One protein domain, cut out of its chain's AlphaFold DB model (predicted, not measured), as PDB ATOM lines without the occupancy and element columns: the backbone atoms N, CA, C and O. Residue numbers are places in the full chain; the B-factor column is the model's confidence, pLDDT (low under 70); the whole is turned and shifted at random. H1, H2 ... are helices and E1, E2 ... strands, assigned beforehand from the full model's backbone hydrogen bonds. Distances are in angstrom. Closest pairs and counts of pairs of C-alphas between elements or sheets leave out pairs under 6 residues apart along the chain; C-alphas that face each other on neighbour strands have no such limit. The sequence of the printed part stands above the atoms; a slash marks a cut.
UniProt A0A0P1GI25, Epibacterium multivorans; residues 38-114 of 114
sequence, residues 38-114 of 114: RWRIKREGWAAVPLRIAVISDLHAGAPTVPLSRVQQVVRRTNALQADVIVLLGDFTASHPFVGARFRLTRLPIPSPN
ATOM      1  N   ARG A  38     196.002 191.620 158.425       95.00
ATOM      2  CA  ARG A  38     195.063 190.917 159.311       95.00
ATOM      3  C   ARG A  38     193.831 191.776 159.548       95.00
ATOM      4  O   ARG A  38     193.963 192.941 159.915       95.00
ATOM      5  N   TRP A  39     192.664 191.169 159.391       94.50
ATOM      6  CA  TRP A  39     191.373 191.774 159.683       94.50
ATOM      7  C   TRP A  39     190.679 190.954 160.763       94.50
ATOM      8  O   TRP A  39     190.765 189.727 160.763       94.50
ATOM      9  N   ARG A  40     190.016 191.629 161.704       93.25
ATOM     10  CA  ARG A  40     189.157 190.981 162.696       93.25
ATOM     11  C   ARG A  40     187.720 191.324 162.354       93.25
ATOM     12  O   ARG A  40     187.321 192.474 162.502       93.25
ATOM     13  N   ILE A  41     186.978 190.332 161.885       92.38
ATOM     14  CA  ILE A  41     185.564 190.466 161.546       92.38
ATOM     15  C   ILE A  41     184.768 189.887 162.714       92.38
ATOM     16  O   ILE A  41     185.010 188.754 163.124       92.38
ATOM     17  N   LYS A  42     183.849 190.678 163.268       91.06
ATOM     18  CA  LYS A  42     182.870 190.224 164.261       91.06
ATOM     19  C   LYS A  42     181.499 190.270 163.601       91.06
ATOM     20  O   LYS A  42     181.150 191.296 163.026       91.06
ATOM     21  N   ARG A  43     180.753 189.171 163.665       88.56
ATOM     22  CA  ARG A  43     179.401 189.073 163.112       88.56
ATOM     23  C   ARG A  43     178.425 188.760 164.239       88.56
ATOM     24  O   ARG A  43     178.632 187.793 164.970       88.56
ATOM     25  N   GLU A  44     177.377 189.567 164.362       91.44
ATOM     26  CA  GLU A  44     176.267 189.283 165.273       91.44
ATOM     27  C   GLU A  44     175.608 187.954 164.874       91.44
ATOM     28  O   GLU A  44     175.350 187.704 163.695       91.44
ATOM     29  N   GLY A  45     175.423 187.059 165.846       89.75
ATOM     30  CA  GLY A  45     174.907 185.706 165.613       89.75
ATOM     31  C   GLY A  45     175.955 184.649 165.235       89.75
ATOM     32  O   GLY A  45     175.587 183.501 164.998       89.75
ATOM     33  N   TRP A  46     177.255 184.975 165.196       92.19
ATOM     34  CA  TRP A  46     178.296 183.945 165.084       92.19
ATOM     35  C   TRP A  46     178.447 183.190 166.410       92.19
ATOM     36  O   TRP A  46     179.095 183.672 167.336       92.19
ATOM     37  N   ALA A  47     177.835 182.009 166.499       88.75
ATOM     38  CA  ALA A  47     177.854 181.169 167.699       88.75
ATOM     39  C   ALA A  47     179.007 180.142 167.728       88.75
ATOM     40  O   ALA A  47     179.201 179.464 168.732       88.75
ATOM     41  N   ALA A  48     179.761 180.003 166.633       88.94
ATOM     42  CA  ALA A  48     180.864 179.051 166.533       88.94
ATOM     43  C   ALA A  48     182.180 179.616 167.098       88.94
ATOM     44  O   ALA A  48     182.313 180.812 167.372       88.94
ATOM     45  N   VAL A  49     183.189 178.750 167.226       92.38
ATOM     46  CA  VAL A  49     184.539 179.162 167.630       92.38
ATOM     47  C   VAL A  49     185.138 180.180 166.642       92.38
ATOM     48  O   VAL A  49     184.753 180.206 165.467       92.38
ATOM     49  N   PRO A  50     186.065 181.050 167.086       92.31
ATOM     50  CA  PRO A  50     186.754 181.974 166.193       92.31
ATOM     51  C   PRO A  50     187.486 181.232 165.072       92.31
ATOM     52  O   PRO A  50     188.305 180.363 165.349       92.31
ATOM     53  N   LEU A  51     187.223 181.618 163.821       94.19
ATOM     54  CA  LEU A  51     187.824 181.009 162.634       94.19
ATOM     55  C   LEU A  51     188.919 181.910 162.049       94.19
ATOM     56  O   LEU A  51     188.708 183.108 161.829       94.19
ATOM     57  N   ARG A  52     190.088 181.338 161.758       95.88
ATOM     58  CA  ARG A  52     191.190 182.000 161.052       95.88
ATOM     59  C   ARG A  52     191.200 181.558 159.598       95.88
ATOM     60  O   ARG A  52     191.524 180.418 159.287       95.88
ATOM     61  N   ILE A  53     190.908 182.495 158.703       96.81
ATOM     62  CA  ILE A  53     190.930 182.263 157.258       96.81
ATOM     63  C   ILE A  53     192.130 182.998 156.663       96.81
ATOM     64  O   ILE A  53     192.258 184.215 156.821       96.81
ATOM     65  N   ALA A  54     193.007 182.272 155.973       97.69
ATOM     66  CA  ALA A  54     194.018 182.865 155.110       97.69
ATOM     67  C   ALA A  54     193.485 182.936 153.680       97.69
ATOM     68  O   ALA A  54     192.880 181.989 153.186       97.69
ATOM     69  N   VAL A  55     193.722 184.058 153.010       97.00
ATOM     70  CA  VAL A  55     193.222 184.307 151.657       97.00
ATOM     71  C   VAL A  55     194.399 184.646 150.753       97.00
ATOM     72  O   VAL A  55     195.218 185.498 151.105       97.00
ATOM     73  N   ILE A  56     194.484 183.980 149.601       96.31
ATOM     74  CA  ILE A  56     195.462 184.264 148.545       96.31
ATOM     75  C   ILE A  56     194.707 184.528 147.240       96.31
ATOM     76  O   ILE A  56     193.823 183.759 146.862       96.31
ATOM     77  N   SER A  57     195.079 185.602 146.547       94.62
ATOM     78  CA  SER A  57     194.509 186.029 145.266       94.62
ATOM     79  C   SER A  57     195.543 186.833 144.475       94.62
ATOM     80  O   SER A  57     196.540 187.264 145.066       94.62
ATOM     81  N   ASP A  58     195.305 187.022 143.174       91.75
ATOM     82  CA  ASP A  58     195.980 188.017 142.319       91.75
ATOM     83  C   ASP A  58     197.509 187.916 142.367       91.75
ATOM     84  O   ASP A  58     198.242 188.909 142.391       91.75
ATOM     85  N   LEU A  59     198.023 186.681 142.423       89.69
ATOM     86  CA  LEU A  59     199.465 186.460 142.441       89.69
ATOM     87  C   LEU A  59     200.106 186.936 141.142       89.69
ATOM     88  O   LEU A  59     201.269 187.326 141.184       89.69
ATOM     89  N   HIS A  60     199.384 186.850 140.015       89.75
ATOM     90  CA  HIS A  60     199.898 187.146 138.678       89.75
ATOM     91  C   HIS A  60     201.325 186.607 138.476       89.75
ATOM     92  O   HIS A  60     202.260 187.327 138.125       89.75
ATOM     93  N   ALA A  61     201.520 185.317 138.753       87.44
ATOM     94  CA  ALA A  61     202.816 184.671 138.674       87.44
ATOM     95  C   ALA A  61     203.350 184.728 137.235       87.44
ATOM     96  O   ALA A  61     202.723 184.237 136.291       87.44
ATOM     97  N   GLY A  62     204.530 185.318 137.087       84.25
ATOM     98  CA  GLY A  62     205.212 185.523 135.817       84.25
ATOM     99  C   GLY A  62     206.500 186.307 136.037       84.25
ATOM    100  O   GLY A  62     206.509 187.334 136.714       84.25
ATOM    101  N   ALA A  63     207.611 185.820 135.485       79.81
ATOM    102  CA  ALA A  63     208.883 186.528 135.589       79.81
ATOM    103  C   ALA A  63     208.937 187.706 134.591       79.81
ATOM    104  O   ALA A  63     208.397 187.580 133.486       79.81
ATOM    105  N   PRO A  64     209.614 188.821 134.935       78.69
ATOM    106  CA  PRO A  64     210.419 189.038 136.147       78.69
ATOM    107  C   PRO A  64     209.638 189.564 137.365       78.69
ATOM    108  O   PRO A  64     210.162 189.520 138.474       78.69
ATOM    109  N   THR A  65     208.402 190.033 137.188       78.31
ATOM    110  CA  THR A  65     207.644 190.760 138.224       78.31
ATOM    111  C   THR A  65     207.281 189.891 139.433       78.31
ATOM    112  O   THR A  65     207.457 190.303 140.580       78.31
ATOM    113  N   VAL A  66     206.810 188.662 139.197       85.38
ATOM    114  CA  VAL A  66     206.454 187.688 140.238       85.38
ATOM    115  C   VAL A  66     207.111 186.343 139.910       85.38
ATOM    116  O   VAL A  66     206.485 185.468 139.306       85.38
ATOM    117  N   PRO A  67     208.393 186.151 140.276       85.94
ATOM    118  CA  PRO A  67     209.099 184.901 140.027       85.94
ATOM    119  C   PRO A  67     208.602 183.776 140.947       85.94
ATOM    120  O   PRO A  67     208.026 184.017 142.011       85.94
ATOM    121  N   LEU A  68     208.900 182.524 140.588       86.31
ATOM    122  CA  LEU A  68     208.499 181.343 141.363       86.31
ATOM    123  C   LEU A  68     209.001 181.386 142.815       86.31
ATOM    124  O   LEU A  68     208.279 180.995 143.727       86.31
ATOM    125  N   SER A  69     210.202 181.918 143.051       87.12
ATOM    126  CA  SER A  69     210.760 182.097 144.399       87.12
ATOM    127  C   SER A  69     209.877 182.976 145.294       87.12
ATOM    128  O   SER A  69     209.743 182.710 146.492       87.12
ATOM    129  N   ARG A  70     209.216 183.985 144.712       87.56
ATOM    130  CA  ARG A  70     208.257 184.848 145.408       87.56
ATOM    131  C   ARG A  70     206.972 184.096 145.731       87.56
ATOM    132  O   ARG A  70     206.494 184.183 146.856       87.56
ATOM    133  N   VAL A  71     206.457 183.303 144.791       90.50
ATOM    134  CA  VAL A  71     205.293 182.431 145.034       90.50
ATOM    135  C   VAL A  71     205.591 181.447 146.169       90.50
ATOM    136  O   VAL A  71     204.813 181.336 147.111       90.50
ATOM    137  N   GLN A  72     206.763 180.807 146.158       91.31
ATOM    138  CA  GLN A  72     207.197 179.917 147.238       91.31
ATOM    139  C   GLN A  72     207.295 180.644 148.587       91.31
ATOM    140  O   GLN A  72     206.938 180.081 149.620       91.31
ATOM    141  N   GLN A  73     207.760 181.897 148.606       91.75
ATOM    142  CA  GLN A  73     207.785 182.714 149.822       91.75
ATOM    143  C   GLN A  73     206.371 183.002 150.349       91.75
ATOM    144  O   GLN A  73     206.161 182.928 151.561       91.75
ATOM    145  N   VAL A  74     205.413 183.304 149.463       93.06
ATOM    146  CA  VAL A  74     203.996 183.490 149.820       93.06
ATOM    147  C   VAL A  74     203.439 182.208 150.431       93.06
ATOM    148  O   VAL A  74     202.919 182.260 151.539       93.06
ATOM    149  N   VAL A  75     203.636 181.057 149.780       94.19
ATOM    150  CA  VAL A  75     203.185 179.749 150.286       94.19
ATOM    151  C   VAL A  75     203.769 179.460 151.672       94.19
ATOM    152  O   VAL A  75     203.018 179.185 152.605       94.19
ATOM    153  N   ARG A  76     205.092 179.602 151.851       95.00
ATOM    154  CA  ARG A  76     205.742 179.391 153.157       95.00
ATOM    155  C   ARG A  76     205.166 180.297 154.242       95.00
ATOM    156  O   ARG A  76     204.909 179.836 155.350       95.00
ATOM    157  N   ARG A  77     204.960 181.584 153.940       94.88
ATOM    158  CA  ARG A  77     204.396 182.528 154.915       94.88
ATOM    159  C   ARG A  77     202.941 182.234 155.233       94.88
ATOM    160  O   ARG A  77     202.587 182.338 156.400       94.88
ATOM    161  N   THR A  78     202.126 181.872 154.247       96.12
ATOM    162  CA  THR A  78     200.721 181.530 154.477       96.12
ATOM    163  C   THR A  78     200.594 180.278 155.338       96.12
ATOM    164  O   THR A  78     199.848 180.306 156.312       96.12
ATOM    165  N   ASN A  79     201.385 179.234 155.074       95.94
ATOM    166  CA  ASN A  79     201.395 178.028 155.908       95.94
ATOM    167  C   ASN A  79     201.808 178.338 157.359       95.94
ATOM    168  O   ASN A  79     201.209 177.827 158.301       95.94
ATOM    169  N   ALA A  80     202.768 179.248 157.552       96.31
ATOM    170  CA  ALA A  80     203.188 179.695 158.880       96.31
ATOM    171  C   ALA A  80     202.124 180.520 159.639       96.31
ATOM    172  O   ALA A  80     202.293 180.768 160.830       96.31
ATOM    173  N   LEU A  81     201.033 180.956 158.989       95.88
ATOM    174  CA  LEU A  81     199.928 181.633 159.680       95.88
ATOM    175  C   LEU A  81     199.065 180.680 160.510       95.88
ATOM    176  O   LEU A  81     198.297 181.178 161.335       95.88
ATOM    177  N   GLN A  82     199.183 179.363 160.292       95.25
ATOM    178  CA  GLN A  82     198.357 178.342 160.946       95.25
ATOM    179  C   GLN A  82     196.865 178.711 160.885       95.25
ATOM    180  O   GLN A  82     196.179 178.789 161.904       95.25
ATOM    181  N   ALA A  83     196.400 179.064 159.684       96.69
ATOM    182  CA  ALA A  83     194.989 179.311 159.434       96.69
ATOM    183  C   ALA A  83     194.227 177.982 159.416       96.69
ATOM    184  O   ALA A  83     194.759 176.975 158.955       96.69
ATOM    185  N   ASP A  84     192.978 178.008 159.870       96.38
ATOM    186  CA  ASP A  84     192.098 176.838 159.863       96.38
ATOM    187  C   ASP A  84     191.663 176.496 158.431       96.38
ATOM    188  O   ASP A  84     191.474 175.336 158.081       96.38
ATOM    189  N   VAL A  85     191.530 177.526 157.584       96.38
ATOM    190  CA  VAL A  85     191.183 177.396 156.166       96.38
ATOM    191  C   VAL A  85     192.047 178.342 155.336       96.38
ATOM    192  O   VAL A  85     192.193 179.522 155.667       96.38
ATOM    193  N   ILE A  86     192.591 177.836 154.227       97.56
ATOM    194  CA  ILE A  86     193.268 178.640 153.205       97.56
ATOM    195  C   ILE A  86     192.373 178.679 151.966       97.56
ATOM    196  O   ILE A  86     192.094 177.644 151.367       97.56
ATOM    197  N   VAL A  87     191.933 179.874 151.578       97.38
ATOM    198  CA  VAL A  87     191.081 180.099 150.407       97.38
ATOM    199  C   VAL A  87     191.904 180.711 149.279       97.38
ATOM    200  O   VAL A  87     192.645 181.678 149.477       97.38
ATOM    201  N   LEU A  88     191.752 180.141 148.086       96.44
ATOM    202  CA  LEU A  88     192.421 180.548 146.854       96.44
ATOM    203  C   LEU A  88     191.379 181.185 145.925       96.44
ATOM    204  O   LEU A  88     190.533 180.475 145.391       96.44
ATOM    205  N   LEU A  89     191.411 182.511 145.767       95.00
ATOM    206  CA  LEU A  89     190.343 183.256 145.082       95.00
ATOM    207  C   LEU A  89     190.551 183.437 143.571       95.00
ATOM    208  O   LEU A  89     189.590 183.742 142.871       95.00
ATOM    209  N   GLY A  90     191.759 183.195 143.055       90.81
ATOM    210  CA  GLY A  90     192.041 183.194 141.618       90.81
ATOM    211  C   GLY A  90     193.111 184.197 141.187       90.81
ATOM    212  O   GLY A  90     193.889 184.693 141.998       90.81
ATOM    213  N   ASP A  91     193.169 184.418 139.872       88.94
ATOM    214  CA  ASP A  91     194.125 185.289 139.171       88.94
ATOM    215  C   ASP A  91     195.610 185.025 139.505       88.94
ATOM    216  O   ASP A  91     196.403 185.874 139.917       88.94
ATOM    217  N   PHE A  92     196.004 183.758 139.356       88.81
ATOM    218  CA  PHE A  92     197.348 183.312 139.721       88.81
ATOM    219  C   PHE A  92     198.392 183.482 138.626       88.81
ATOM    220  O   PHE A  92     199.576 183.373 138.924       88.81
ATOM    221  N   THR A  93     197.999 183.715 137.376       84.88
ATOM    222  CA  THR A  93     198.916 183.731 136.229       84.88
ATOM    223  C   THR A  93     198.940 185.101 135.582       84.88
ATOM    224  O   THR A  93     197.886 185.636 135.252       84.88
ATOM    225  N   ALA A  94     200.126 185.645 135.318       81.62
ATOM    226  CA  ALA A  94     200.222 186.882 134.555       81.62
ATOM    227  C   ALA A  94     199.878 186.643 133.071       81.62
ATOM    228  O   ALA A  94     200.525 185.852 132.375       81.62
ATOM    229  N   SER A  95     198.863 187.353 132.578       73.12
ATOM    230  CA  SER A  95     198.409 187.313 131.179       73.12
ATOM    231  C   SER A  95     198.943 188.477 130.328       73.12
ATOM    232  O   SER A  95     198.868 188.415 129.101       73.12
ATOM    233  N   HIS A  96     199.549 189.496 130.948       68.25
ATOM    234  CA  HIS A  96     200.015 190.713 130.277       68.25
ATOM    235  C   HIS A  96     201.225 190.482 129.335       68.25
ATOM    236  O   HIS A  96     202.006 189.548 129.539       68.25
ATOM    237  N   PRO A  97     201.439 191.337 128.313       60.09
ATOM    238  CA  PRO A  97     202.486 191.141 127.299       60.09
ATOM    239  C   PRO A  97     203.926 191.223 127.837       60.09
ATOM    240  O   PRO A  97     204.836 190.679 127.223       60.09
ATOM    241  N   PHE A  98     204.144 191.831 129.005       61.06
ATOM    242  CA  PHE A  98     205.472 191.981 129.622       61.06
ATOM    243  C   PHE A  98     205.944 190.771 130.461       61.06
ATOM    244  O   PHE A  98     206.809 190.917 131.322       61.06
ATOM    245  N   VAL A  99     205.370 189.577 130.262       60.78
ATOM    246  CA  VAL A  99     205.818 188.349 130.948       60.78
ATOM    247  C   VAL A  99     206.902 187.663 130.120       60.78
ATOM    248  O   VAL A  99     206.609 187.048 129.098       60.78
ATOM    249  N   GLY A 100     208.151 187.722 130.585       58.66
ATOM    250  CA  GLY A 100     209.293 187.081 129.921       58.66
ATOM    251  C   GLY A 100     209.311 185.554 130.065       58.66
ATOM    252  O   GLY A 100     209.799 184.855 129.183       58.66
ATOM    253  N   ALA A 101     208.734 185.017 131.146       63.56
ATOM    254  CA  ALA A 101     208.529 183.579 131.314       63.56
ATOM    255  C   ALA A 101     207.198 183.294 132.016       63.56
ATOM    256  O   ALA A 101     206.983 183.690 133.166       63.56
ATOM    257  N   ARG A 102     206.309 182.579 131.318       65.50
ATOM    258  CA  ARG A 102     205.070 182.043 131.887       65.50
ATOM    259  C   ARG A 102     205.368 180.703 132.547       65.50
ATOM    260  O   ARG A 102     205.917 179.804 131.909       65.50
ATOM    261  N   PHE A 103     204.982 180.548 133.809       68.31
ATOM    262  CA  PHE A 103     205.087 179.257 134.477       68.31
ATOM    263  C   PHE A 103     204.056 178.305 133.879       68.31
ATOM    264  O   PHE A 103     202.851 178.491 134.027       68.31
ATOM    265  N   ARG A 104     204.531 177.285 133.163       63.53
ATOM    266  CA  ARG A 104     203.670 176.216 132.668       63.53
ATOM    267  C   ARG A 104     203.487 175.201 133.795       63.53
ATOM    268  O   ARG A 104     204.453 174.550 134.186       63.53
ATOM    269  N   LEU A 105     202.257 175.067 134.293       57.75
ATOM    270  CA  LEU A 105     201.911 174.192 135.424       57.75
ATOM    271  C   LEU A 105     202.386 172.738 135.234       57.75
ATOM    272  O   LEU A 105     202.766 172.090 136.198       57.75
ATOM    273  N   THR A 106     202.464 172.253 133.993       59.19
ATOM    274  CA  THR A 106     202.916 170.893 133.654       59.19
ATOM    275  C   THR A 106     204.414 170.622 133.834       59.19
ATOM    276  O   THR A 106     204.825 169.480 133.670       59.19
ATOM    277  N   ARG A 107     205.252 171.623 134.137       58.72
ATOM    278  CA  ARG A 107     206.710 171.433 134.315       58.72
ATOM    279  C   ARG A 107     207.243 171.858 135.680       58.72
ATOM    280  O   ARG A 107     208.458 171.915 135.855       58.72
ATOM    281  N   LEU A 108     206.377 172.200 136.632       60.44
ATOM    282  CA  LEU A 108     206.855 172.561 137.963       60.44
ATOM    283  C   LEU A 108     207.221 171.282 138.730       60.44
ATOM    284  O   LEU A 108     206.372 170.398 138.839       60.44
ATOM    285  N   PRO A 109     208.456 171.159 139.253       60.75
ATOM    286  CA  PRO A 109     208.801 170.049 140.125       60.75
ATOM    287  C   PRO A 109     207.884 170.103 141.347       60.75
ATOM    288  O   PRO A 109     207.831 171.117 142.050       60.75
ATOM    289  N   ILE A 110     207.129 169.029 141.564       65.25
ATOM    290  CA  ILE A 110     206.321 168.865 142.770       65.25
ATOM    291  C   ILE A 110     207.317 168.798 143.936       65.25
ATOM    292  O   ILE A 110     208.221 167.960 143.894       65.25
ATOM    293  N   PRO A 111     207.222 169.684 144.942       58.72
ATOM    294  CA  PRO A 111     208.066 169.581 146.121       58.72
ATOM    295  C   PRO A 111     207.857 168.206 146.759       58.72
ATOM    296  O   PRO A 111     206.712 167.816 146.988       58.72
ATOM    297  N   SER A 112     208.944 167.475 147.022       51.69
ATOM    298  CA  SER A 112     208.865 166.221 147.774       51.69
ATOM    299  C   SER A 112     208.184 166.497 149.115       51.69
ATOM    300  O   SER A 112     208.559 167.479 149.770       51.69
ATOM    301  N   PRO A 113     207.202 165.682 149.533       49.28
ATOM    302  CA  PRO A 113     206.721 165.744 150.900       49.28
ATOM    303  C   PRO A 113     207.901 165.351 151.796       49.28
ATOM    304  O   PRO A 113     208.446 164.258 151.655       49.28
ATOM    305  N   ASN A 114     208.347 166.284 152.633       52.84
ATOM    306  CA  ASN A 114     209.079 165.941 153.848       52.84
ATOM    307  C   ASN A 114     208.043 165.664 154.932       52.84
ATOM    308  O   ASN A 114     207.112 166.499 155.039       52.84
TER     309      ASN A 114
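What this domain is: This is residues 38 to 114 of the 114 residues of a protein of Epibacterium multivorans (UniProt A0A0P1GI25). Little regular structure: helix H1 runs back beside two short parallel strands, E1 and E2, in a body of loops from which residues 43 to 49 and 109 to 114 stick out. The printed part has 77 residues, 20 in named elements in the order E1, H1, E2, of mixed class. It is loose, radius of gyration of the C-alphas 16.1 A, spanning 49 by 33 by 18 A.

How they stand to each other: E1, residues 53 to 56, and E2, residues 85 to 88, are parallel neighbours; N 54 and O 85 are within hydrogen-bond range, 2.9 A. H1, residues 68 to 79, with every O i to N i+4 pair within range, lies between them in the chain: a strand-helix-strand unit, crossover right-handed. The closest C-alphas of E1 and H1, Ala 54 and Thr 78, are 6.9 A apart.

Where its parts are: First to last C-alpha, E1 measures 10.0 A, H1 16.5 A, E2 9.9 A. C-alpha 53 is at (190.930, 182.263, 157.258), C-alpha 88 at (192.421, 180.548, 146.854).

The domain as a whole: The printed part has no cut. The link E1 to H1 is long. Residues 96 to 114 have pLDDT under 70.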